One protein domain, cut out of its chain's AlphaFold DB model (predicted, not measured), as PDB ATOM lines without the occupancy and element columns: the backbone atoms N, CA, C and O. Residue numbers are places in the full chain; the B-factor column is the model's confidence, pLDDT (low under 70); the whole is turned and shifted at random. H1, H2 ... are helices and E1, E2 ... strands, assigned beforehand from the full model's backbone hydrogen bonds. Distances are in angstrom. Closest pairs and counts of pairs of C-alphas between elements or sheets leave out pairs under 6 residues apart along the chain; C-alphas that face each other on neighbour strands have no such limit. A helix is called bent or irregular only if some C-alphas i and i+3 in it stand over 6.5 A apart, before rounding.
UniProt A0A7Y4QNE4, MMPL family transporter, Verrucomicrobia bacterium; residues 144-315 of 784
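What this domain is: This is residues 144 to 315 of the 784 residues of the protein "MMPL family transporter" of Verrucomicrobia bacterium (UniProt A0A7Y4QNE4). This is an elongated domain of two lobes: a small, strongly twisted sheet of five strands, E1 to E5, with the arm H1a over one face, and away from it a lobe of three helices, H2, H3 and H4. H5 stands beside the strands, H6 and H7 are near the end of the sheet lobe far from H3, and two links, E2 to H2 and H4 to H5, join the lobes. The printed part has 172 residues, with seven named helices and five named strands in the order E1 H1 E2 H2 H3 H4 H5 E3 E4 H6 E5 H7, and its class is mixed, helices and strands. The sheet is branched at E4, and its neighbour pairs are antiparallel. The whole is loose, with a radius of gyration of the C-alphas of 20.5 A and spans of 62 by 40 by 26 A.

How they stand to each other: Start at E1, residues 153 to 159, where E4, residues 274 to 281, lies on one side and E5, residues 304 to 307, on the other. Look for N 155 and O 278 at 2.8 A, and N 154 and O 307 at 2.7 A, within hydrogen-bond range. H1, residues 162 to 181, was assigned as one helix by its hydrogen bonds but is bent: C-alphas 171 and 174 are 6.7 A apart. Its arm H1a, residues 162 to 171, is on the sheet at a height of 8.3 A; the closest C-alphas of H1a and E1 are those of Val 165 and Gly 159, 4.8 A apart. Its arm H1b, residues 174 to 181, only grazes the sheet. Go on to E2, residues 187 to 189: E1 lies on one side of E4 and E2 on the other side, and N 189 and O 279, across the antiparallel pair E2 and E4, are within hydrogen-bond range at 2.8 A. H2, residues 198 to 213, has a kink of 46 degrees near residue 206, and H2 and H1a only just touch, only at their ends, with 3 pairs of C-alphas within 8 A. H2 touches H4, residues 230 to 247, at a steep tilt of 54 degrees, opposite ways; the closest C-alphas are those of Arg 205 and Ser 246, 5.3 A apart. H3, residues 215 to 224, is close to H4 but not clearly touching, with C-alphas 215 and 239 closest at 7.6 A. H5, residues 257 to 266, stands at the sheet's level and is apart from H4. E3, residues 267 to 269, forms a hairpin with E4, where N 275 and O 268 are 2.8 A apart. H6, residues 289 to 298, grazes the sheet and only just touches H1b, with 3 pairs of C-alphas within 8 A, while H7, residues 309 to 315, is only just not on the sheet, with 4 pairs within 10 A. Every O i to N i+4 pair is within hydrogen-bond range in H1a, H1b, H3 and H6; the counts are 10 of 12 in H2, 12 of 14 in H4, 5 of 6 in H5 and 1 of 3 in H7, which has 3 of 4 O i to N i+3 pairs within range.

Where its parts are: Find C-alpha 153 at (273.751, 365.160, 219.957), where E1 begins its 19.9 A. H4 is 26.6 A long, E4 23.5 A and H2 22.3 A. H2 and H4 are irregular: C-alphas 203 and 206 are 7.0 A apart, and C-alphas 231 and 234 are 7.3 A apart. H3 ends at C-alpha 224, (311.136, 398.732, 228.630), and H7 at C-alpha 315, (261.908, 358.032, 220.121).

The domain as a whole: The two C-alphas farthest apart are those of Ala 224 and Gly 314, 64.5 A. The printed part has no cut, and no link is long. The mean pLDDT of the printed part is 87.1; it is under 70 at residue 149 and at residues 284 to 290.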
ATOM      1  N   ASP A 144     284.967 362.264 207.703       84.44
ATOM      2  CA  ASP A 144     286.245 361.555 207.707       84.44
ATOM      3  C   ASP A 144     287.431 362.527 207.659       84.44
ATOM      4  O   ASP A 144     288.359 362.415 208.462       84.44
ATOM      5  N   ASN A 145     287.369 363.540 206.787       89.88
ATOM      6  CA  ASN A 145     288.423 364.552 206.656       89.88
ATOM      7  C   ASN A 145     288.539 365.472 207.880       89.88
ATOM      8  O   ASN A 145     289.638 365.892 208.237       89.88
ATOM      9  N   LEU A 146     287.424 365.782 208.544       83.44
ATOM     10  CA  LEU A 146     287.410 366.578 209.775       83.44
ATOM     11  C   LEU A 146     287.759 365.750 211.023       83.44
ATOM     12  O   LEU A 146     287.724 366.283 212.134       83.44
ATOM     13  N   ASN A 147     288.050 364.450 210.867       78.19
ATOM     14  CA  ASN A 147     288.156 363.479 211.961       78.19
ATOM     15  C   ASN A 147     286.926 363.515 212.900       78.19
ATOM     16  O   ASN A 147     286.978 363.094 214.058       78.19
ATOM     17  N   GLN A 148     285.796 364.010 212.388       71.81
ATOM     18  CA  GLN A 148     284.492 364.006 213.031       71.81
ATOM     19  C   GLN A 148     283.799 362.709 212.656       71.81
ATOM     20  O   GLN A 148     282.846 362.676 211.887       71.81
ATOM     21  N   LYS A 149     284.270 361.612 213.242       62.75
ATOM     22  CA  LYS A 149     283.749 360.269 212.953       62.75
ATOM     23  C   LYS A 149     282.280 360.064 213.364       62.75
ATOM     24  O   LYS A 149     281.789 358.946 213.261       62.75
ATOM     25  N   ARG A 150     281.628 361.066 213.979       71.12
ATOM     26  CA  ARG A 150     280.391 360.894 214.757       71.12
ATOM     27  C   ARG A 150     279.520 362.144 214.744       71.12
ATOM     28  O   ARG A 150     280.020 363.244 214.974       71.12
ATOM     29  N   ASP A 151     278.216 361.949 214.568       75.81
ATOM     30  CA  ASP A 151     277.239 363.029 214.688       75.81
ATOM     31  C   ASP A 151     277.027 363.408 216.161       75.81
ATOM     32  O   ASP A 151     276.741 362.534 216.989       75.81
ATOM     33  N   PRO A 152     277.171 364.695 216.525       83.88
ATOM     34  CA  PRO A 152     276.908 365.132 217.883       83.88
ATOM     35  C   PRO A 152     275.406 365.142 218.170       83.88
ATOM     36  O   PRO A 152     274.591 365.545 217.337       83.88
ATOM     37  N   LEU A 153     275.044 364.788 219.399       87.75
ATOM     38  CA  LEU A 153     273.751 365.160 219.957       87.75
ATOM     39  C   LEU A 153     273.775 366.623 220.373       87.75
ATOM     40  O   LEU A 153     274.799 367.150 220.793       87.75
ATOM     41  N   TRP A 154     272.636 367.280 220.263       90.12
ATOM     42  CA  TRP A 154     272.470 368.685 220.572       90.12
ATOM     43  C   TRP A 154     271.826 368.797 221.948       90.12
ATOM     44  O   TRP A 154     270.776 368.211 222.204       90.12
ATOM     45  N   LEU A 155     272.450 369.553 222.839       92.69
ATOM     46  CA  LEU A 155     271.902 369.916 224.136       92.69
ATOM     47  C   LEU A 155     271.417 371.360 224.055       92.69
ATOM     48  O   LEU A 155     272.232 372.274 223.998       92.69
ATOM     49  N   VAL A 156     270.109 371.572 224.044       93.62
ATOM     50  CA  VAL A 156     269.504 372.907 224.021       93.62
ATOM     51  C   VAL A 156     269.163 373.316 225.447       93.62
ATOM     52  O   VAL A 156     268.413 372.619 226.122       93.62
ATOM     53  N   VAL A 157     269.685 374.451 225.897       94.75
ATOM     54  CA  VAL A 157     269.441 375.032 227.220       94.75
ATOM     55  C   VAL A 157     268.756 376.382 227.041       94.75
ATOM     56  O   VAL A 157     269.366 377.321 226.542       94.75
ATOM     57  N   ALA A 158     267.495 376.491 227.445       95.00
ATOM     58  CA  ALA A 158     266.739 377.738 227.464       95.00
ATOM     59  C   ALA A 158     266.778 378.420 228.833       95.00
ATOM     60  O   ALA A 158     267.030 377.780 229.852       95.00
ATOM     61  N   GLY A 159     266.431 379.702 228.873       94.12
ATOM     62  CA  GLY A 159     266.191 380.488 230.083       94.12
ATOM     63  C   GLY A 159     265.559 381.835 229.733       94.12
ATOM     64  O   GLY A 159     265.611 382.262 228.585       94.12
ATOM     65  N   ARG A 160     264.953 382.523 230.704       93.00
ATOM     66  CA  ARG A 160     264.295 383.826 230.482       93.00
ATOM     67  C   ARG A 160     265.291 384.981 230.360       93.00
ATOM     68  O   ARG A 160     264.949 386.042 229.855       93.00
ATOM     69  N   ASN A 161     266.507 384.790 230.865       92.06
ATOM     70  CA  ASN A 161     267.602 385.756 230.827       92.06
ATOM     71  C   ASN A 161     268.960 385.039 230.830       92.06
ATOM     72  O   ASN A 161     269.040 383.822 231.028       92.06
ATOM     73  N   GLU A 162     270.036 385.800 230.642       92.88
ATOM     74  CA  GLU A 162     271.399 385.278 230.577       92.88
ATOM     75  C   GLU A 162     271.829 384.556 231.860       92.88
ATOM     76  O   GLU A 162     272.506 383.531 231.775       92.88
ATOM     77  N   SER A 163     271.408 385.036 233.036       92.69
ATOM     78  CA  SER A 163     271.734 384.404 234.323       92.69
ATOM     79  C   SER A 163     271.073 383.033 234.486       92.69
ATOM     80  O   SER A 163     271.687 382.111 235.020       92.69
ATOM     81  N   GLU A 164     269.828 382.872 234.033       93.00
ATOM     82  CA  GLU A 164     269.113 381.596 234.111       93.00
ATOM     83  C   GLU A 164     269.763 380.542 233.210       93.00
ATOM     84  O   GLU A 164     269.986 379.416 233.657       93.00
ATOM     85  N   VAL A 165     270.130 380.912 231.977       93.81
ATOM     86  CA  VAL A 165     270.855 380.010 231.069       93.81
ATOM     87  C   VAL A 165     272.228 379.658 231.637       93.81
ATOM     88  O   VAL A 165     272.580 378.482 231.654       93.81
ATOM     89  N   ALA A 166     272.977 380.632 232.170       93.44
ATOM     90  CA  ALA A 166     274.283 380.387 232.787       93.44
ATOM     91  C   ALA A 166     274.188 379.371 233.937       93.44
ATOM     92  O   ALA A 166     274.932 378.393 233.969       93.44
ATOM     93  N   ARG A 167     273.212 379.548 234.837       92.38
ATOM     94  CA  ARG A 167     272.980 378.631 235.960       92.38
ATOM     95  C   ARG A 167     272.593 377.230 235.491       92.38
ATOM     96  O   ARG A 167     273.012 376.247 236.095       92.38
ATOM     97  N   ARG A 168     271.799 377.118 234.420       93.31
ATOM     98  CA  ARG A 168     271.435 375.819 233.831       93.31
ATOM     99  C   ARG A 168     272.619 375.145 233.142       93.31
ATOM    100  O   ARG A 168     272.777 373.943 233.315       93.31
ATOM    101  N   LEU A 169     273.456 375.895 232.423       93.38
ATOM    102  CA  LEU A 169     274.707 375.393 231.841       93.38
ATOM    103  C   LEU A 169     275.648 374.845 232.927       93.38
ATOM    104  O   LEU A 169     276.212 373.766 232.765       93.38
ATOM    105  N   ASP A 170     275.747 375.536 234.064       92.50
ATOM    106  CA  ASP A 170     276.517 375.050 235.213       92.50
ATOM    107  C   ASP A 170     275.890 373.799 235.842       92.50
ATOM    108  O   ASP A 170     276.601 372.867 236.205       92.50
ATOM    109  N   ALA A 171     274.557 373.735 235.927       91.81
ATOM    110  CA  ALA A 171     273.847 372.596 236.505       91.81
ATOM    111  C   ALA A 171     273.921 371.318 235.649       91.81
ATOM    112  O   ALA A 171     273.864 370.221 236.201       91.81
ATOM    113  N   VAL A 172     274.050 371.424 234.320       93.50
ATOM    114  CA  VAL A 172     274.192 370.244 233.441       93.50
ATOM    115  C   VAL A 172     275.612 369.676 233.439       93.50
ATOM    116  O   VAL A 172     275.786 368.479 233.211       93.50
ATOM    117  N   GLN A 173     276.632 370.496 233.716       92.75
ATOM    118  CA  GLN A 173     278.042 370.100 233.628       92.75
ATOM    119  C   GLN A 173     278.391 368.855 234.480       92.75
ATOM    120  O   GLN A 173     279.046 367.957 233.942       92.75
ATOM    121  N   PRO A 174     277.961 368.720 235.756       93.06
ATOM    122  CA  PRO A 174     278.264 367.538 236.566       93.06
ATOM    123  C   PRO A 174     277.681 366.246 235.984       93.06
ATOM    124  O   PRO A 174     278.382 365.238 235.929       93.06
ATOM    125  N   ALA A 175     276.439 366.290 235.492       91.31
ATOM    126  CA  ALA A 175     275.779 365.134 234.886       91.31
ATOM    127  C   ALA A 175     276.493 364.690 233.598       91.31
ATOM    128  O   ALA A 175     276.722 363.500 233.386       91.31
ATOM    129  N   LEU A 176     276.920 365.641 232.760       92.38
ATOM    130  CA  LEU A 176     277.682 365.337 231.546       92.38
ATOM    131  C   LEU A 176     279.071 364.764 231.858       92.38
ATOM    132  O   LEU A 176     279.488 363.797 231.223       92.38
ATOM    133  N   ASN A 177     279.769 365.307 232.859       93.56
ATOM    134  CA  ASN A 177     281.048 364.760 233.324       93.56
ATOM    135  C   ASN A 177     280.892 363.315 233.822       93.56
ATOM    136  O   ASN A 177     281.691 362.447 233.466       93.56
ATOM    137  N   GLN A 178     279.838 363.042 234.595       91.38
ATOM    138  CA  GLN A 178     279.526 361.693 235.058       91.38
ATOM    139  C   GLN A 178     279.231 360.753 233.880       91.38
ATOM    140  O   GLN A 178     279.759 359.641 233.830       91.38
ATOM    141  N   ALA A 179     278.468 361.209 232.885       89.88
ATOM    142  CA  ALA A 179     278.174 360.437 231.680       89.88
ATOM    143  C   ALA A 179     279.434 360.088 230.870       89.88
ATOM    144  O   ALA A 179     279.536 358.976 230.352       89.88
ATOM    145  N   VAL A 180     280.415 360.993 230.795       90.75
ATOM    146  CA  VAL A 180     281.724 360.696 230.191       90.75
ATOM    147  C   VAL A 180     282.485 359.658 231.019       90.75
ATOM    148  O   VAL A 180     282.988 358.685 230.464       90.75
ATOM    149  N   SER A 181     282.517 359.806 232.349       90.25
ATOM    150  CA  SER A 181     283.223 358.861 233.231       90.25
ATOM    151  C   SER A 181     282.643 357.442 233.192       90.25
ATOM    152  O   SER A 181     283.388 356.468 233.244       90.25
ATOM    153  N   ASN A 182     281.325 357.325 233.011       87.44
ATOM    154  CA  ASN A 182     280.621 356.050 232.886       87.44
ATOM    155  C   ASN A 182     280.677 355.472 231.459       87.44
ATOM    156  O   ASN A 182     280.069 354.437 231.195       87.44
ATOM    157  N   GLY A 183     281.355 356.144 230.521       85.94
ATOM    158  CA  GLY A 183     281.451 355.714 229.126       85.94
ATOM    159  C   GLY A 183     280.146 355.838 228.335       85.94
ATOM    160  O   GLY A 183     280.029 355.229 227.276       85.94
ATOM    161  N   VAL A 184     279.167 356.612 228.819       84.69
ATOM    162  CA  VAL A 184     277.926 356.928 228.085       84.69
ATOM    163  C   VAL A 184     278.200 357.948 226.978       84.69
ATOM    164  O   VAL A 184     277.627 357.856 225.895       84.69
ATOM    165  N   LEU A 185     279.099 358.903 227.235       87.69
ATOM    166  CA  LEU A 185     279.580 359.894 226.271       87.69
ATOM    167  C   LEU A 185     281.087 359.731 226.051       87.69
ATOM    168  O   LEU A 185     281.830 359.436 226.980       87.69
ATOM    169  N   GLY A 186     281.550 359.968 224.825       86.38
ATOM    170  CA  GLY A 186     282.978 360.113 224.526       86.38
ATOM    171  C   GLY A 186     283.523 361.499 224.889       86.38
ATOM    172  O   GLY A 186     284.722 361.654 225.090       86.38
ATOM    173  N   GLY A 187     282.647 362.505 224.975       89.69
ATOM    174  CA  GLY A 187     282.979 363.877 225.354       89.69
ATOM    175  C   GLY A 187     281.804 364.826 225.121       89.69
ATOM    176  O   GLY A 187     280.762 364.419 224.604       89.69
ATOM    177  N   PHE A 188     281.957 366.098 225.481       91.88
ATOM    178  CA  PHE A 188     280.963 367.135 225.204       91.88
ATOM    179  C   PHE A 188     281.599 368.523 225.091       91.88
ATOM    180  O   PHE A 188     282.650 368.788 225.668       91.88
ATOM    181  N   THR A 189     280.912 369.417 224.385       91.38
ATOM    182  CA  THR A 189     281.249 370.831 224.227       91.38
ATOM    183  C   THR A 189     280.000 371.653 224.505       91.38
ATOM    184  O   THR A 189     279.077 371.668 223.697       91.38
ATOM    185  N   ILE A 190     279.955 372.354 225.635       93.12
ATOM    186  CA  ILE A 190     278.870 373.290 225.965       93.12
ATOM    187  C   ILE A 190     279.433 374.717 226.073       93.12
ATOM    188  O   ILE A 190     280.586 374.884 226.479       93.12
ATOM    189  N   PRO A 191     278.670 375.766 225.713       92.38
ATOM    190  CA  PRO A 191     279.189 377.129 225.568       92.38
ATOM    191  C   PRO A 191     279.373 377.864 226.906       92.38
ATOM    192  O   PRO A 191     279.328 379.088 226.952       92.38
ATOM    193  N   THR A 192     279.618 377.148 228.004       90.44
ATOM    194  CA  THR A 192     279.722 377.680 229.373       90.44
ATOM    195  C   THR A 192     280.783 378.776 229.525       90.44
ATOM    196  O   THR A 192     280.591 379.706 230.308       90.44
ATOM    197  N   MET A 193     281.879 378.680 228.761       85.75
ATOM    198  CA  MET A 193     282.979 379.659 228.747       85.75
ATOM    199  C   MET A 193     282.697 380.877 227.854       85.75
ATOM    200  O   MET A 193     283.259 381.943 228.078       85.75
ATOM    201  N   LEU A 194     281.854 380.715 226.829       87.25
ATOM    202  CA  LEU A 194     281.503 381.779 225.881       87.25
ATOM    203  C   LEU A 194     280.243 382.540 226.310       87.25
ATOM    204  O   LEU A 194     280.034 383.677 225.888       87.25
ATOM    205  N   TRP A 195     279.399 381.915 227.133       91.62
ATOM    206  CA  TRP A 195     278.152 382.493 227.607       91.62
ATOM    207  C   TRP A 195     278.417 383.668 228.561       91.62
ATOM    208  O   TRP A 195     279.175 383.520 229.525       91.62
ATOM    209  N   PRO A 196     277.797 384.841 228.346       89.81
ATOM    210  CA  PRO A 196     277.989 385.982 229.229       89.81
ATOM    211  C   PRO A 196     277.372 385.707 230.600       89.81
ATOM    212  O   PRO A 196     276.215 385.308 230.720       89.81
ATOM    213  N   ARG A 197     278.151 385.959 231.652       92.12
ATOM    214  CA  ARG A 197     277.730 385.779 233.045       92.12
ATOM    215  C   ARG A 197     277.507 387.138 233.702       92.12
ATOM    216  O   ARG A 197     278.496 387.786 234.051       92.12
ATOM    217  N   PRO A 198     276.252 387.581 233.904       90.94
ATOM    218  CA  PRO A 198     275.972 388.905 234.466       90.94
ATOM    219  C   PRO A 198     276.588 389.108 235.855       90.94
ATOM    220  O   PRO A 198     277.130 390.171 236.142       90.94
ATOM    221  N   GLU A 199     276.564 388.063 236.686       89.62
ATOM    222  CA  GLU A 199     277.127 388.057 238.043       89.62
ATOM    223  C   GLU A 199     278.658 388.197 238.029       89.62
ATOM    224  O   GLU A 199     279.222 389.007 238.758       89.62
ATOM    225  N   SER A 200     279.353 387.467 237.150       90.50
ATOM    226  CA  SER A 200     280.810 387.599 237.018       90.50
ATOM    227  C   SER A 200     281.202 388.951 236.422       90.50
ATOM    228  O   SER A 200     282.199 389.537 236.832       90.50
ATOM    229  N   GLN A 201     280.420 389.468 235.468       91.38
ATOM    230  CA  GLN A 201     280.659 390.793 234.905       91.38
ATOM    231  C   GLN A 201     280.531 391.868 235.982       91.38
ATOM    232  O   GLN A 201     281.449 392.670 236.117       91.38
ATOM    233  N   SER A 202     279.457 391.864 236.779       89.50
ATOM    234  CA  SER A 202     279.247 392.876 237.819       89.50
ATOM    235  C   SER A 202     280.365 392.885 238.865       89.50
ATOM    236  O   SER A 202     280.871 393.960 239.183       89.50
ATOM    237  N   VAL A 203     280.812 391.708 239.322       91.44
ATOM    238  CA  VAL A 203     281.939 391.563 240.261       91.44
ATOM    239  C   VAL A 203     283.252 392.058 239.645       91.44
ATOM    240  O   VAL A 203     284.021 392.767 240.295       91.44
ATOM    241  N   ASN A 204     283.504 391.744 238.372       91.81
ATOM    242  CA  ASN A 204     284.776 392.064 237.726       91.81
ATOM    243  C   ASN A 204     284.872 393.514 237.222       91.81
ATOM    244  O   ASN A 204     285.989 393.976 236.984       91.81
ATOM    245  N   ARG A 205     283.759 394.257 237.083       91.25
ATOM    246  CA  ARG A 205     283.759 395.630 236.524       91.25
ATOM    247  C   ARG A 205     284.768 396.551 237.210       91.25
ATOM    248  O   ARG A 205     285.532 397.211 236.512       91.25
ATOM    249  N   ALA A 206     284.816 396.561 238.544       91.06
ATOM    250  CA  ALA A 206     285.737 397.421 239.294       91.06
ATOM    251  C   ALA A 206     287.211 397.088 239.000       91.06
ATOM    252  O   ALA A 206     288.025 397.981 238.767       91.06
ATOM    253  N   THR A 207     287.544 395.798 238.939       93.31
ATOM    254  CA  THR A 207     288.902 395.329 238.620       93.31
ATOM    255  C   THR A 207     289.284 395.690 237.187       93.31
ATOM    256  O   THR A 207     290.379 396.186 236.938       93.31
ATOM    257  N   VAL A 208     288.362 395.509 236.238       92.19
ATOM    258  CA  VAL A 208     288.580 395.862 234.831       92.19
ATOM    259  C   VAL A 208     288.820 397.366 234.664       92.19
ATOM    260  O   VAL A 208     289.746 397.750 233.954       92.19
ATOM    261  N   GLN A 209     288.062 398.221 235.359       91.56
ATOM    262  CA  GLN A 209     288.276 399.676 235.340       91.56
ATOM    263  C   GLN A 209     289.671 400.056 235.851       91.56
ATOM    264  O   GLN A 209     290.337 400.896 235.248       91.56
ATOM    265  N   GLN A 210     290.148 399.406 236.917       91.88
ATOM    266  CA  GLN A 210     291.501 399.629 237.436       91.88
ATOM    267  C   GLN A 210     292.589 399.188 236.450       91.88
ATOM    268  O   GLN A 210     293.592 399.885 236.303       91.88
ATOM    269  N   LEU A 211     292.403 398.054 235.766       91.38
ATOM    270  CA  LEU A 211     293.352 397.562 234.763       91.38
ATOM    271  C   LEU A 211     293.427 398.495 233.550       91.38
ATOM    272  O   LEU A 211     294.524 398.845 233.120       91.38
ATOM    273  N   VAL A 212     292.278 398.955 233.048       93.56
ATOM    274  CA  VAL A 212     292.208 399.917 231.936       93.56
ATOM    275  C   VAL A 212     292.856 401.252 232.318       93.56
ATOM    276  O   VAL A 212     293.608 401.811 231.525       93.56
ATOM    277  N   ALA A 213     292.656 401.733 233.550       93.00
ATOM    278  CA  ALA A 213     293.292 402.960 234.039       93.00
ATOM    279  C   ALA A 213     294.832 402.873 234.101       93.00
ATOM    280  O   ALA A 213     295.506 403.900 234.113       93.00
ATOM    281  N   ARG A 214     295.401 401.659 234.123       93.62
ATOM    282  CA  ARG A 214     296.853 401.411 234.130       93.62
ATOM    283  C   ARG A 214     297.443 401.137 232.739       93.62
ATOM    284  O   ARG A 214     298.592 400.708 232.662       93.62
ATOM    285  N   ARG A 215     296.705 401.397 231.653       92.25
ATOM    286  CA  ARG A 215     297.157 401.169 230.264       92.25
ATOM    287  C   ARG A 215     298.548 401.744 229.978       92.25
ATOM    288  O   ARG A 215     299.421 401.009 229.528       92.25
ATOM    289  N   GLU A 216     298.778 403.009 230.321       91.69
ATOM    290  CA  GLU A 216     300.068 403.689 230.108       91.69
ATOM    291  C   GLU A 216     301.225 403.029 230.872       91.69
ATOM    292  O   GLU A 216     302.337 402.889 230.361       91.69
ATOM    293  N   ALA A 217     300.959 402.558 232.094       92.56
ATOM    294  CA  ALA A 217     301.953 401.842 232.887       92.56
ATOM    295  C   ALA A 217     302.301 400.481 232.257       92.56
ATOM    296  O   ALA A 217     303.465 400.082 232.268       92.56
ATOM    297  N   PHE A 218     301.315 399.790 231.672       90.44
ATOM    298  CA  PHE A 218     301.534 398.540 230.940       90.44
ATOM    299  C   PHE A 218     302.374 398.763 229.676       90.44
ATOM    300  O   PHE A 218     303.346 398.043 229.459       90.44
ATOM    301  N   HIS A 219     302.046 399.787 228.883       92.50
ATOM    302  CA  HIS A 219     302.804 400.169 227.684       92.50
ATOM    303  C   HIS A 219     304.258 400.492 228.024       92.50
ATOM    304  O   HIS A 219     305.173 399.913 227.444       92.50
ATOM    305  N   THR A 220     304.473 401.341 229.031       93.12
ATOM    306  CA  THR A 220     305.815 401.731 229.487       93.12
ATOM    307  C   THR A 220     306.643 400.511 229.902       93.12
ATOM    308  O   THR A 220     307.803 400.385 229.506       93.12
ATOM    309  N   ALA A 221     306.051 399.580 230.657       94.00
ATOM    310  CA  ALA A 221     306.723 398.352 231.075       94.00
ATOM    311  C   ALA A 221     307.029 397.411 229.895       94.00
ATOM    312  O   ALA A 221     308.109 396.823 229.845       94.00
ATOM    313  N   ALA A 222     306.114 397.283 228.931       92.62
ATOM    314  CA  ALA A 222     306.312 396.447 227.752       92.62
ATOM    315  C   ALA A 222     307.413 397.000 226.829       92.62
ATOM    316  O   ALA A 222     308.280 396.244 226.391       92.62
ATOM    317  N   PHE A 223     307.446 398.315 226.599       93.81
ATOM    318  CA  PHE A 223     308.516 398.946 225.824       93.81
ATOM    319  C   PHE A 223     309.874 398.826 226.524       93.81
ATOM    320  O   PHE A 223     310.867 398.506 225.873       93.81
ATOM    321  N   ALA A 224     309.921 398.980 227.852       94.56
ATOM    322  CA  ALA A 224     311.136 398.732 228.630       94.56
ATOM    323  C   ALA A 224     311.609 397.265 228.544       94.56
ATOM    324  O   ALA A 224     312.807 396.998 228.618       94.56
ATOM    325  N   GLY A 225     310.682 396.321 228.351       93.44
ATOM    326  CA  GLY A 225     310.964 394.905 228.103       93.44
ATOM    327  C   GLY A 225     311.344 394.559 226.656       93.44
ATOM    328  O   GLY A 225     311.586 393.389 226.372       93.44
ATOM    329  N   GLY A 226     311.393 395.538 225.744       93.62
ATOM    330  CA  GLY A 226     311.787 395.346 224.344       93.62
ATOM    331  C   GLY A 226     310.662 394.926 223.390       93.62
ATOM    332  O   GLY A 226     310.949 394.528 222.261       93.62
ATOM    333  N   PHE A 227     309.393 395.000 223.804       93.62
ATOM    334  CA  PHE A 227     308.257 394.741 222.911       93.62
ATOM    335  C   PHE A 227     308.029 395.917 221.948       93.62
ATOM    336  O   PHE A 227     308.211 397.073 222.318       93.62
ATOM    337  N   SER A 228     307.611 395.632 220.711       91.62
ATOM    338  CA  SER A 228     307.228 396.656 219.729       91.62
ATOM    339  C   SER A 228     305.764 397.076 219.887       91.62
ATOM    340  O   SER A 228     304.962 396.370 220.497       91.62
ATOM    341  N   THR A 229     305.387 398.205 219.285       87.25
ATOM    342  CA  THR A 229     303.989 398.669 219.227       87.25
ATOM    343  C   THR A 229     303.066 397.640 218.574       87.25
ATOM    344  O   THR A 229     301.975 397.387 219.075       87.25
ATOM    345  N   ASP A 230     303.523 396.980 217.507       90.00
ATOM    346  CA  ASP A 230     302.731 395.975 216.788       90.00
ATOM    347  C   ASP A 230     302.441 394.746 217.658       90.00
ATOM    348  O   ASP A 230     301.349 394.177 217.597       90.00
ATOM    349  N   ALA A 231     303.385 394.366 218.528       88.62
ATOM    350  CA  ALA A 231     303.198 393.267 219.473       88.62
ATOM    351  C   ALA A 231     302.103 393.562 220.517       88.62
ATOM    352  O   ALA A 231     301.519 392.627 221.067       88.62
ATOM    353  N   LEU A 232     301.791 394.841 220.770       90.69
ATOM    354  CA  LEU A 232     300.769 395.270 221.729       90.69
ATOM    355  C   LEU A 232     299.364 395.401 221.126       90.69
ATOM    356  O   LEU A 232     298.402 395.532 221.883       90.69
ATOM    357  N   GLY A 233     299.201 395.284 219.803       88.81
ATOM    358  CA  GLY A 233     297.915 395.520 219.134       88.81
ATOM    359  C   GLY A 233     296.751 394.658 219.654       88.81
ATOM    360  O   GLY A 233     295.627 395.146 219.800       88.81
ATOM    361  N   LEU A 234     297.007 393.388 220.002       86.81
ATOM    362  CA  LEU A 234     296.000 392.515 220.624       86.81
ATOM    363  C   LEU A 234     295.638 392.988 222.038       86.81
ATOM    364  O   LEU A 234     294.462 393.002 222.404       86.81
ATOM    365  N   THR A 235     296.640 393.373 222.829       88.75
ATOM    366  CA  THR A 235     296.440 393.854 224.197       88.75
ATOM    367  C   THR A 235     295.664 395.162 224.214       88.75
ATOM    368  O   THR A 235     294.728 395.295 224.998       88.75
ATOM    369  N   ASP A 236     295.977 396.086 223.310       90.12
ATOM    370  CA  ASP A 236     295.234 397.333 223.148       90.12
ATOM    371  C   ASP A 236     293.781 397.088 222.749       90.12
ATOM    372  O   ASP A 236     292.871 397.596 223.402       90.12
ATOM    373  N   SER A 237     293.547 396.205 221.774       88.62
ATOM    374  CA  SER A 237     292.192 395.811 221.363       88.62
ATOM    375  C   SER A 237     291.379 395.204 222.519       88.62
ATOM    376  O   SER A 237     290.159 395.393 222.625       88.62
ATOM    377  N   LEU A 238     292.046 394.457 223.400       88.69
ATOM    378  CA  LEU A 238     291.444 393.849 224.579       88.69
ATOM    379  C   LEU A 238     291.130 394.901 225.653       88.69
ATOM    380  O   LEU A 238     290.007 394.909 226.162       88.69
ATOM    381  N   LEU A 239     292.055 395.824 225.937       90.94
ATOM    382  CA  LEU A 239     291.839 396.941 226.863       90.94
ATOM    383  C   LEU A 239     290.713 397.869 226.386       90.94
ATOM    384  O   LEU A 239     289.857 398.235 227.188       90.94
ATOM    385  N   ASP A 240     290.635 398.167 225.088       90.25
ATOM    386  CA  ASP A 240     289.546 398.957 224.497       90.25
ATOM    387  C   ASP A 240     288.186 398.259 224.654       90.25
ATOM    388  O   ASP A 240     287.150 398.880 224.920       90.25
ATOM    389  N   THR A 241     288.161 396.933 224.509       89.56
ATOM    390  CA  THR A 241     286.945 396.135 224.710       89.56
ATOM    391  C   THR A 241     286.528 396.116 226.178       89.56
ATOM    392  O   THR A 241     285.350 396.294 226.488       89.56
ATOM    393  N   TRP A 242     287.486 395.958 227.085       90.38
ATOM    394  CA  TRP A 242     287.282 396.022 228.529       90.38
ATOM    395  C   TRP A 242     286.805 397.395 228.999       90.38
ATOM    396  O   TRP A 242     285.882 397.471 229.809       90.38
ATOM    397  N   GLN A 243     287.350 398.473 228.433       91.25
ATOM    398  CA  GLN A 243     286.895 399.831 228.693       91.25
ATOM    399  C   GLN A 243     285.412 399.975 228.335       91.25
ATOM    400  O   GLN A 243     284.614 400.344 229.197       91.25
ATOM    401  N   ARG A 244     285.017 399.588 227.112       89.75
ATOM    402  CA  ARG A 244     283.609 399.600 226.673       89.75
ATOM    403  C   ARG A 244     282.711 398.755 227.581       89.75
ATOM    404  O   ARG A 244     281.680 399.244 228.032       89.75
ATOM    405  N   ALA A 245     283.115 397.524 227.892       88.31
ATOM    406  CA  ALA A 245     282.340 396.614 228.738       88.31
ATOM    407  C   ALA A 245     282.139 397.156 230.160       88.31
ATOM    408  O   ALA A 245     281.061 397.021 230.742       88.31
ATOM    409  N   SER A 246     283.159 397.814 230.714       89.56
ATOM    410  CA  SER A 246     283.108 398.370 232.065       89.56
ATOM    411  C   SER A 246     282.197 399.596 232.212       89.56
ATOM    412  O   SER A 246     281.753 399.883 233.323       89.56
ATOM    413  N   MET A 247     281.904 400.296 231.109       86.75
ATOM    414  CA  MET A 247     281.012 401.465 231.078       86.75
ATOM    415  C   MET A 247     279.533 401.090 230.898       86.75
ATOM    416  O   MET A 247     278.653 401.909 231.148       86.75
ATOM    417  N   THR A 248     279.236 399.857 230.474       85.62
ATOM    418  CA  THR A 248     277.856 399.383 230.290       85.62
ATOM    419  C   THR A 248     277.249 398.840 231.586       85.62
ATOM    420  O   THR A 248     277.885 398.069 232.304       85.62
ATOM    421  N   THR A 249     275.994 399.204 231.876       80.50
ATOM    422  CA  THR A 249     275.225 398.692 233.029       80.50
ATOM    423  C   THR A 249     274.534 397.359 232.735       80.50
ATOM    424  O   THR A 249     274.458 396.505 233.624       80.50
ATOM    425  N   ASN A 250     274.110 397.149 231.487       85.06
ATOM    426  CA  ASN A 250     273.513 395.902 231.001       85.06
ATOM    427  C   ASN A 250     274.563 394.788 230.816       85.06
ATOM    428  O   ASN A 250     275.767 395.017 230.947       85.06
ATOM    429  N   VAL A 251     274.098 393.573 230.517       89.00
ATOM    430  CA  VAL A 251     274.959 392.421 230.209       89.00
ATOM    431  C   VAL A 251     275.754 392.707 228.936       89.00
ATOM    432  O   VAL A 251     275.180 392.960 227.876       89.00
ATOM    433  N   PHE A 252     277.081 392.664 229.033       89.69
ATOM    434  CA  PHE A 252     277.961 392.870 227.892       89.69
ATOM    435  C   PHE A 252     278.152 391.557 227.135       89.69
ATOM    436  O   PHE A 252     278.631 390.566 227.690       89.69
ATOM    437  N   TRP A 253     277.803 391.554 225.854       88.44
ATOM    438  CA  TRP A 253     278.057 390.437 224.950       88.44
ATOM    439  C   TRP A 253     279.313 390.713 224.111       88.44
ATOM    440  O   TRP A 253     279.562 391.871 223.768       88.44
ATOM    441  N   PRO A 254     280.109 389.689 223.750       83.62
ATOM    442  CA  PRO A 254     281.235 389.859 222.833       83.62
ATOM    443  C   PRO A 254     280.801 390.520 221.515       83.62
ATOM    444  O   PRO A 254     279.811 390.109 220.915       83.62
ATOM    445  N   THR A 255     281.534 391.550 221.077       81.06
ATOM    446  CA  THR A 255     281.166 392.392 219.915       81.06
ATOM    447  C   THR A 255     282.097 392.247 218.711       81.06
ATOM    448  O   THR A 255     281.807 392.787 217.648       81.06
ATOM    449  N   ASN A 256     283.223 391.544 218.841       82.62
ATOM    450  CA  ASN A 256     284.134 391.320 217.719       82.62
ATOM    451  C   ASN A 256     283.529 390.333 216.709       82.62
ATOM    452  O   ASN A 256     282.846 389.383 217.093       82.62
ATOM    453  N   ALA A 257     283.844 390.522 215.424       85.19
ATOM    454  CA  ALA A 257     283.255 389.757 214.321       85.19
ATOM    455  C   ALA A 257     283.374 388.233 214.504       85.19
ATOM    456  O   ALA A 257     282.401 387.515 214.292       85.19
ATOM    457  N   LEU A 258     284.534 387.745 214.963       84.25
ATOM    458  CA  LEU A 258     284.750 386.316 215.203       84.25
ATOM    459  C   LEU A 258     283.854 385.773 216.326       84.25
ATOM    460  O   LEU A 258     283.205 384.750 216.137       84.25
ATOM    461  N   CYS A 259     283.786 386.441 217.484       83.50
ATOM    462  CA  CYS A 259     282.936 385.957 218.576       83.50
ATOM    463  C   CYS A 259     281.454 386.117 218.256       83.50
ATOM    464  O   CYS A 259     280.687 385.246 218.644       83.50
ATOM    465  N   SER A 260     281.054 387.171 217.535       85.06
ATOM    466  CA  SER A 260     279.684 387.295 217.028       85.06
ATOM    467  C   SER A 260     279.350 386.104 216.137       85.06
ATOM    468  O   SER A 260     278.387 385.402 216.405       85.06
ATOM    469  N   TRP A 261     280.215 385.794 215.163       88.19
ATOM    470  CA  TRP A 261     280.021 384.657 214.265       88.19
ATOM    471  C   TRP A 261     279.924 383.318 215.012       88.19
ATOM    472  O   TRP A 261     279.065 382.506 214.681       88.19
ATOM    473  N   ILE A 262     280.762 383.085 216.032       88.69
ATOM    474  CA  ILE A 262     280.706 381.867 216.861       88.69
ATOM    475  C   ILE A 262     279.417 381.826 217.693       88.69
ATOM    476  O   ILE A 262     278.738 380.801 217.733       88.69
ATOM    477  N   LEU A 263     279.072 382.927 218.365       88.75
ATOM    478  CA  LEU A 263     277.882 383.008 219.210       88.75
ATOM    479  C   LEU A 263     276.603 382.850 218.392       88.75
ATOM    480  O   LEU A 263     275.704 382.160 218.852       88.75
ATOM    481  N   ASP A 264     276.556 383.358 217.163       88.88
ATOM    482  CA  ASP A 264     275.423 383.172 216.248       88.88
ATOM    483  C   ASP A 264     275.191 381.694 215.876       88.88
ATOM    484  O   ASP A 264     274.112 381.329 215.410       88.88
ATOM    485  N   LYS A 265     276.185 380.812 216.074       90.31
ATOM    486  CA  LYS A 265     276.032 379.352 215.917       90.31
ATOM    487  C   LYS A 265     275.638 378.638 217.204       90.31
ATOM    488  O   LYS A 265     275.131 377.522 217.135       90.31
ATOM    489  N   LEU A 266     275.900 379.249 218.357       91.25
ATOM    490  CA  LEU A 266     275.742 378.622 219.670       91.25
ATOM    491  C   LEU A 266     274.567 379.181 220.481       91.25
ATOM    492  O   LEU A 266     274.167 378.575 221.473       91.25
ATOM    493  N   VAL A 267     274.034 380.335 220.087       92.31
ATOM    494  CA  VAL A 267     273.076 381.119 220.862       92.31
ATOM    495  C   VAL A 267     271.923 381.574 219.979       92.31
ATOM    496  O   VAL A 267     272.131 382.060 218.872       92.31
ATOM    497  N   ALA A 268     270.705 381.493 220.510       92.25
ATOM    498  CA  ALA A 268     269.538 382.168 219.949       92.25
ATOM    499  C   ALA A 268     268.904 383.080 221.005       92.25
ATOM    500  O   ALA A 268     268.860 382.742 222.191       92.25
ATOM    501  N   ARG A 269     268.423 384.251 220.580       89.94
ATOM    502  CA  ARG A 269     267.759 385.233 221.449       89.94
ATOM    503  C   ARG A 269     266.390 385.565 220.872       89.94
ATOM    504  O   ARG A 269     266.294 386.050 219.750       89.94
ATOM    505  N   GLU A 270     265.351 385.308 221.648       89.38
ATOM    506  CA  GLU A 270     263.978 385.725 221.382       89.38
ATOM    507  C   GLU A 270     263.593 386.867 222.330       89.38
ATOM    508  O   GLU A 270     264.302 387.171 223.287       89.38
ATOM    509  N   VAL A 271     262.437 387.493 222.093       85.38
ATOM    510  CA  VAL A 271     261.931 388.602 222.927       85.38
ATOM    511  C   VAL A 271     261.786 388.197 224.401       85.38
ATOM    512  O   VAL A 271     261.931 389.032 225.289       85.38
ATOM    513  N   THR A 272     261.499 386.921 224.670       86.12
ATOM    514  CA  THR A 272     261.179 386.407 226.010       86.12
ATOM    515  C   THR A 272     262.135 385.332 226.520       86.12
ATOM    516  O   THR A 272     262.081 385.011 227.707       86.12
ATOM    517  N   ASN A 273     262.992 384.767 225.661       92.19
ATOM    518  CA  ASN A 273     263.836 383.621 225.997       92.19
ATOM    519  C   ASN A 273     265.211 383.693 225.326       92.19
ATOM    520  O   ASN A 273     265.374 384.193 224.217       92.19
ATOM    521  N   PHE A 274     266.190 383.105 225.995       93.94
ATOM    522  CA  PHE A 274     267.550 382.899 225.525       93.94
ATOM    523  C   PHE A 274     267.814 381.403 225.433       93.94
ATOM    524  O   PHE A 274     267.419 380.656 226.327       93.94
ATOM    525  N   TYR A 275     268.512 380.981 224.385       94.81
ATOM    526  CA  TYR A 275     268.870 379.588 224.152       94.81
ATOM    527  C   TYR A 275     270.374 379.473 223.935       94.81
ATOM    528  O   TYR A 275     270.955 380.249 223.181       94.81
ATOM    529  N   ALA A 276     270.982 378.479 224.567       94.94
ATOM    530  CA  ALA A 276     272.336 378.018 224.312       94.94
ATOM    531  C   ALA A 276     272.275 376.596 223.753       94.94
ATOM    532  O   ALA A 276     271.499 375.779 224.247       94.94
ATOM    533  N   VAL A 277     273.105 376.278 222.763       94.88
ATOM    534  CA  VAL A 277     273.272 374.905 222.281       94.88
ATOM    535  C   VAL A 277     274.669 374.394 222.612       94.88
ATOM    536  O   VAL A 277     275.667 375.096 222.450       94.88
ATOM    537  N   GLY A 278     274.733 373.160 223.089       92.88
ATOM    538  CA  GLY A 278     275.954 372.383 223.224       92.88
ATOM    539  C   GLY A 278     275.902 371.105 222.398       92.88
ATOM    540  O   GLY A 278     274.842 370.683 221.942       92.88
ATOM    541  N   PHE A 279     277.056 370.478 222.232       91.00
ATOM    542  CA  PHE A 279     277.252 369.266 221.453       91.00
ATOM    543  C   PHE A 279     277.759 368.146 222.358       91.00
ATOM    544  O   PHE A 279     278.755 368.315 223.055       91.00
ATOM    545  N   LEU A 280     277.089 366.999 222.359       89.88
ATOM    546  CA  LEU A 280     277.507 365.802 223.086       89.88
ATOM    547  C   LEU A 280     277.973 364.755 222.079       89.88
ATOM    548  O   LEU A 280     277.278 364.476 221.104       89.88
ATOM    549  N   PHE A 281     279.131 364.154 222.320       86.88
ATOM    550  CA  PHE A 281     279.751 363.222 221.388       86.88
ATOM    551  C   PHE A 281     279.607 361.783 221.893       86.88
ATOM    552  O   PHE A 281     280.124 361.465 222.967       86.88
ATOM    553  N   PRO A 282     278.943 360.887 221.140       81.50
ATOM    554  CA  PRO A 282     278.875 359.475 221.498       81.50
ATOM    555  C   PRO A 282     280.244 358.778 221.556       81.50
ATOM    556  O   PRO A 282     281.162 359.126 220.799       81.50
ATOM    557  N   PRO A 283     280.373 357.721 222.378       77.12
ATOM    558  CA  PRO A 283     281.545 356.849 222.392       77.12
ATOM    559  C   PRO A 283     281.590 355.919 221.161       77.12
ATOM    560  O   PRO A 283     282.671 355.663 220.632       77.12
ATOM    561  N   THR A 284     280.432 355.465 220.663       69.75
ATOM    562  CA  THR A 284     280.269 354.518 219.539       69.75
ATOM    563  C   THR A 284     279.165 354.958 218.569       69.75
ATOM    564  O   THR A 284     278.240 355.657 218.973       69.75
ATOM    565  N   ASN A 285     279.220 354.512 217.303       59.44
ATOM    566  CA  ASN A 285     278.203 354.834 216.279       59.44
ATOM    567  C   ASN A 285     276.818 354.246 216.589       59.44
ATOM    568  O   ASN A 285     275.808 354.784 216.154       59.44
ATOM    569  N   SER A 286     276.756 353.163 217.364       57.91
ATOM    570  CA  SER A 286     275.514 352.663 217.945       57.91
ATOM    571  C   SER A 286     275.394 353.184 219.372       57.91
ATOM    572  O   SER A 286     276.187 352.803 220.238       57.91
ATOM    573  N   MET A 287     274.419 354.050 219.625       62.44
ATOM    574  CA  MET A 287     274.111 354.492 220.980       62.44
ATOM    575  C   MET A 287     273.151 353.524 221.658       62.44
ATOM    576  O   MET A 287     272.157 353.090 221.073       62.44
ATOM    577  N   ASN A 288     273.421 353.220 222.925       67.19
ATOM    578  CA  ASN A 288     272.493 352.451 223.730       67.19
ATOM    579  C   ASN A 288     271.341 353.367 224.173       67.19
ATOM    580  O   ASN A 288     271.530 354.258 225.001       67.19
ATOM    581  N   ALA A 289     270.149 353.162 223.609       65.50
ATOM    582  CA  ALA A 289     268.980 354.001 223.874       65.50
ATOM    583  C   ALA A 289     268.630 354.085 225.373       65.50
ATOM    584  O   ALA A 289     268.144 355.117 225.832       65.50
ATOM    585  N   SER A 290     268.920 353.034 226.152       67.38
ATOM    586  CA  SER A 290     268.717 353.040 227.604       67.38
ATOM    587  C   SER A 290     269.658 354.006 228.327       67.38
ATOM    588  O   SER A 290     269.218 354.718 229.222       67.38
ATOM    589  N   ALA A 291     270.924 354.083 227.907       73.06
ATOM    590  CA  ALA A 291     271.922 354.959 228.520       73.06
ATOM    591  C   ALA A 291     271.623 356.446 228.249       73.06
ATOM    592  O   ALA A 291     271.827 357.298 229.108       73.06
ATOM    593  N   LEU A 292     271.071 356.759 227.071       74.56
ATOM    594  CA  LEU A 292     270.605 358.108 226.735       74.56
ATOM    595  C   LEU A 292     269.343 358.511 227.499       74.56
ATOM    596  O   LEU A 292     269.215 359.664 227.904       74.56
ATOM    597  N   ALA A 293     268.414 357.575 227.700       72.56
ATOM    598  CA  ALA A 293     267.231 357.819 228.518       72.56
ATOM    599  C   ALA A 293     267.620 358.096 229.979       72.56
ATOM    600  O   ALA A 293     267.110 359.037 230.581       72.56
ATOM    601  N   GLU A 294     268.573 357.330 230.517       77.12
ATOM    602  CA  GLU A 294     269.126 357.545 231.855       77.12
ATOM    603  C   GLU A 294     269.806 358.917 231.971       77.12
ATOM    604  O   GLU A 294     269.486 359.682 232.882       77.12
ATOM    605  N   LEU A 295     270.634 359.299 230.992       82.19
ATOM    606  CA  LEU A 295     271.208 360.647 230.919       82.19
ATOM    607  C   LEU A 295     270.119 361.733 230.911       82.19
ATOM    608  O   LEU A 295     270.220 362.718 231.636       82.19
ATOM    609  N   GLY A 296     269.050 361.531 230.138       80.06
ATOM    610  CA  GLY A 296     267.902 362.436 230.096       80.06
ATOM    611  C   GLY A 296     267.234 362.639 231.460       80.06
ATOM    612  O   GLY A 296     266.809 363.750 231.761       80.06
ATOM    613  N   THR A 297     267.182 361.604 232.306       80.69
ATOM    614  CA  THR A 297     266.624 361.710 233.668       80.69
ATOM    615  C   THR A 297     267.535 362.432 234.661       80.69
ATOM    616  O   THR A 297     267.038 362.980 235.642       80.69
ATOM    617  N   GLN A 298     268.846 362.448 234.407       82.75
ATOM    618  CA  GLN A 298     269.839 363.138 235.238       82.75
ATOM    619  C   GLN A 298     269.975 364.626 234.881       82.75
ATOM    620  O   GLN A 298     270.492 365.409 235.679       82.75
ATOM    621  N   LEU A 299     269.515 365.031 233.693       85.81
ATOM    622  CA  LEU A 299     269.480 366.434 233.288       85.81
ATOM    623  C   LEU A 299     268.347 367.190 234.016       85.81
ATOM    624  O   LEU A 299     267.287 366.616 234.282       85.81
ATOM    625  N   PRO A 300     268.528 368.491 234.326       80.88
ATOM    626  CA  PRO A 300     267.498 369.305 234.967       80.88
ATOM    627  C   PRO A 300     266.190 369.299 234.165       80.88
ATOM    628  O   PRO A 300     266.188 369.582 232.965       80.88
ATOM    629  N   GLN A 301     265.065 369.007 234.826       77.00
ATOM    630  CA  GLN A 301     263.762 369.004 234.160       77.00
ATOM    631  C   GLN A 301     263.286 370.434 233.865       77.00
ATOM    632  O   GLN A 301     263.231 371.279 234.756       77.00
ATOM    633  N   GLY A 302     262.889 370.679 232.612       78.12
ATOM    634  CA  GLY A 302     262.364 371.966 232.151       78.12
ATOM    635  C   GLY A 302     263.454 372.925 231.665       78.12
ATOM    636  O   GLY A 302     264.299 373.386 232.428       78.12
ATOM    637  N   GLY A 303     263.409 373.264 230.372       84.81
ATOM    638  CA  GLY A 303     264.347 374.205 229.758       84.81
ATOM    639  C   GLY A 303     265.693 373.610 229.344       84.81
ATOM    640  O   GLY A 303     266.547 374.360 228.892       84.81
ATOM    641  N   VAL A 304     265.895 372.300 229.485       91.56
ATOM    642  CA  VAL A 304     267.032 371.568 228.914       91.56
ATOM    643  C   VAL A 304     266.478 370.430 228.067       91.56
ATOM    644  O   VAL A 304     265.673 369.636 228.553       91.56
ATOM    645  N   TRP A 305     266.893 370.346 226.806       89.81
ATOM    646  CA  TRP A 305     266.450 369.309 225.879       89.81
ATOM    647  C   TRP A 305     267.629 368.676 225.169       89.81
ATOM    648  O   TRP A 305     268.549 369.357 224.726       89.81
ATOM    649  N   LEU A 306     267.553 367.361 225.019       88.12
ATOM    650  CA  LEU A 306     268.461 366.601 224.185       88.12
ATOM    651  C   LEU A 306     267.784 366.354 222.833       88.12
ATOM    652  O   LEU A 306     266.684 365.807 222.775       88.12
ATOM    653  N   ALA A 307     268.434 366.768 221.755       85.50
ATOM    654  CA  ALA A 307     267.951 366.636 220.389       85.50
ATOM    655  C   ALA A 307     269.031 366.006 219.505       85.50
ATOM    656  O   ALA A 307     270.220 366.091 219.786       85.50
ATOM    657  N   GLY A 308     268.631 365.341 218.429       81.69
ATOM    658  CA  GLY A 308     269.579 364.742 217.500       81.69
ATOM    659  C   GLY A 308     268.907 363.769 216.552       81.69
ATOM    660  O   GLY A 308     267.870 363.185 216.872       81.69
ATOM    661  N   TRP A 309     269.518 363.584 215.386       76.44
ATOM    662  CA  TRP A 309     269.004 362.681 214.361       76.44
ATOM    663  C   TRP A 309     268.945 361.225 214.846       76.44
ATOM    664  O   TRP A 309     267.947 360.537 214.641       76.44
ATOM    665  N   GLU A 310     269.955 360.790 215.601       73.88
ATOM    666  CA  GLU A 310     270.024 359.442 216.181       73.88
ATOM    667  C   GLU A 310     268.951 359.170 217.248       73.88
ATOM    668  O   GLU A 310     268.502 358.038 217.419       73.88
ATOM    669  N   LEU A 311     268.475 360.210 217.941       76.94
ATOM    670  CA  LEU A 311     267.407 360.072 218.937       76.94
ATOM    671  C   LEU A 311     266.030 359.946 218.289       76.94
ATOM    672  O   LEU A 311     265.128 359.334 218.869       76.94
ATOM    673  N   LEU A 312     265.860 360.525 217.097       79.12
ATOM    674  CA  LEU A 312     264.574 360.592 216.416       79.12
ATOM    675  C   LEU A 312     264.037 359.189 216.116       79.12
ATOM    676  O   LEU A 312     262.888 358.900 216.444       79.12
ATOM    677  N   GLY A 313     264.873 358.308 215.558       76.00
ATOM    678  CA  GLY A 313     264.490 356.932 215.228       76.00
ATOM    679  C   GLY A 313     263.980 356.162 216.448       76.00
ATOM    680  O   GLY A 313     262.855 355.653 216.435       76.00
ATOM    681  N   GLY A 314     264.756 356.158 217.537       76.31
ATOM    682  CA  GLY A 314     264.413 355.445 218.768       76.31
ATOM    683  C   GLY A 314     263.177 356.016 219.463       76.31
ATOM    684  O   GLY A 314     262.309 355.261 219.906       76.31
ATOM    685  N   THR A 315     263.052 357.346 219.502       78.94
ATOM    686  CA  THR A 315     261.908 358.032 220.121       78.94
ATOM    687  C   THR A 315     260.625 357.756 219.342       78.94
ATOM    688  O   THR A 315     259.613 357.365 219.925       78.94
TER     689      THR A 315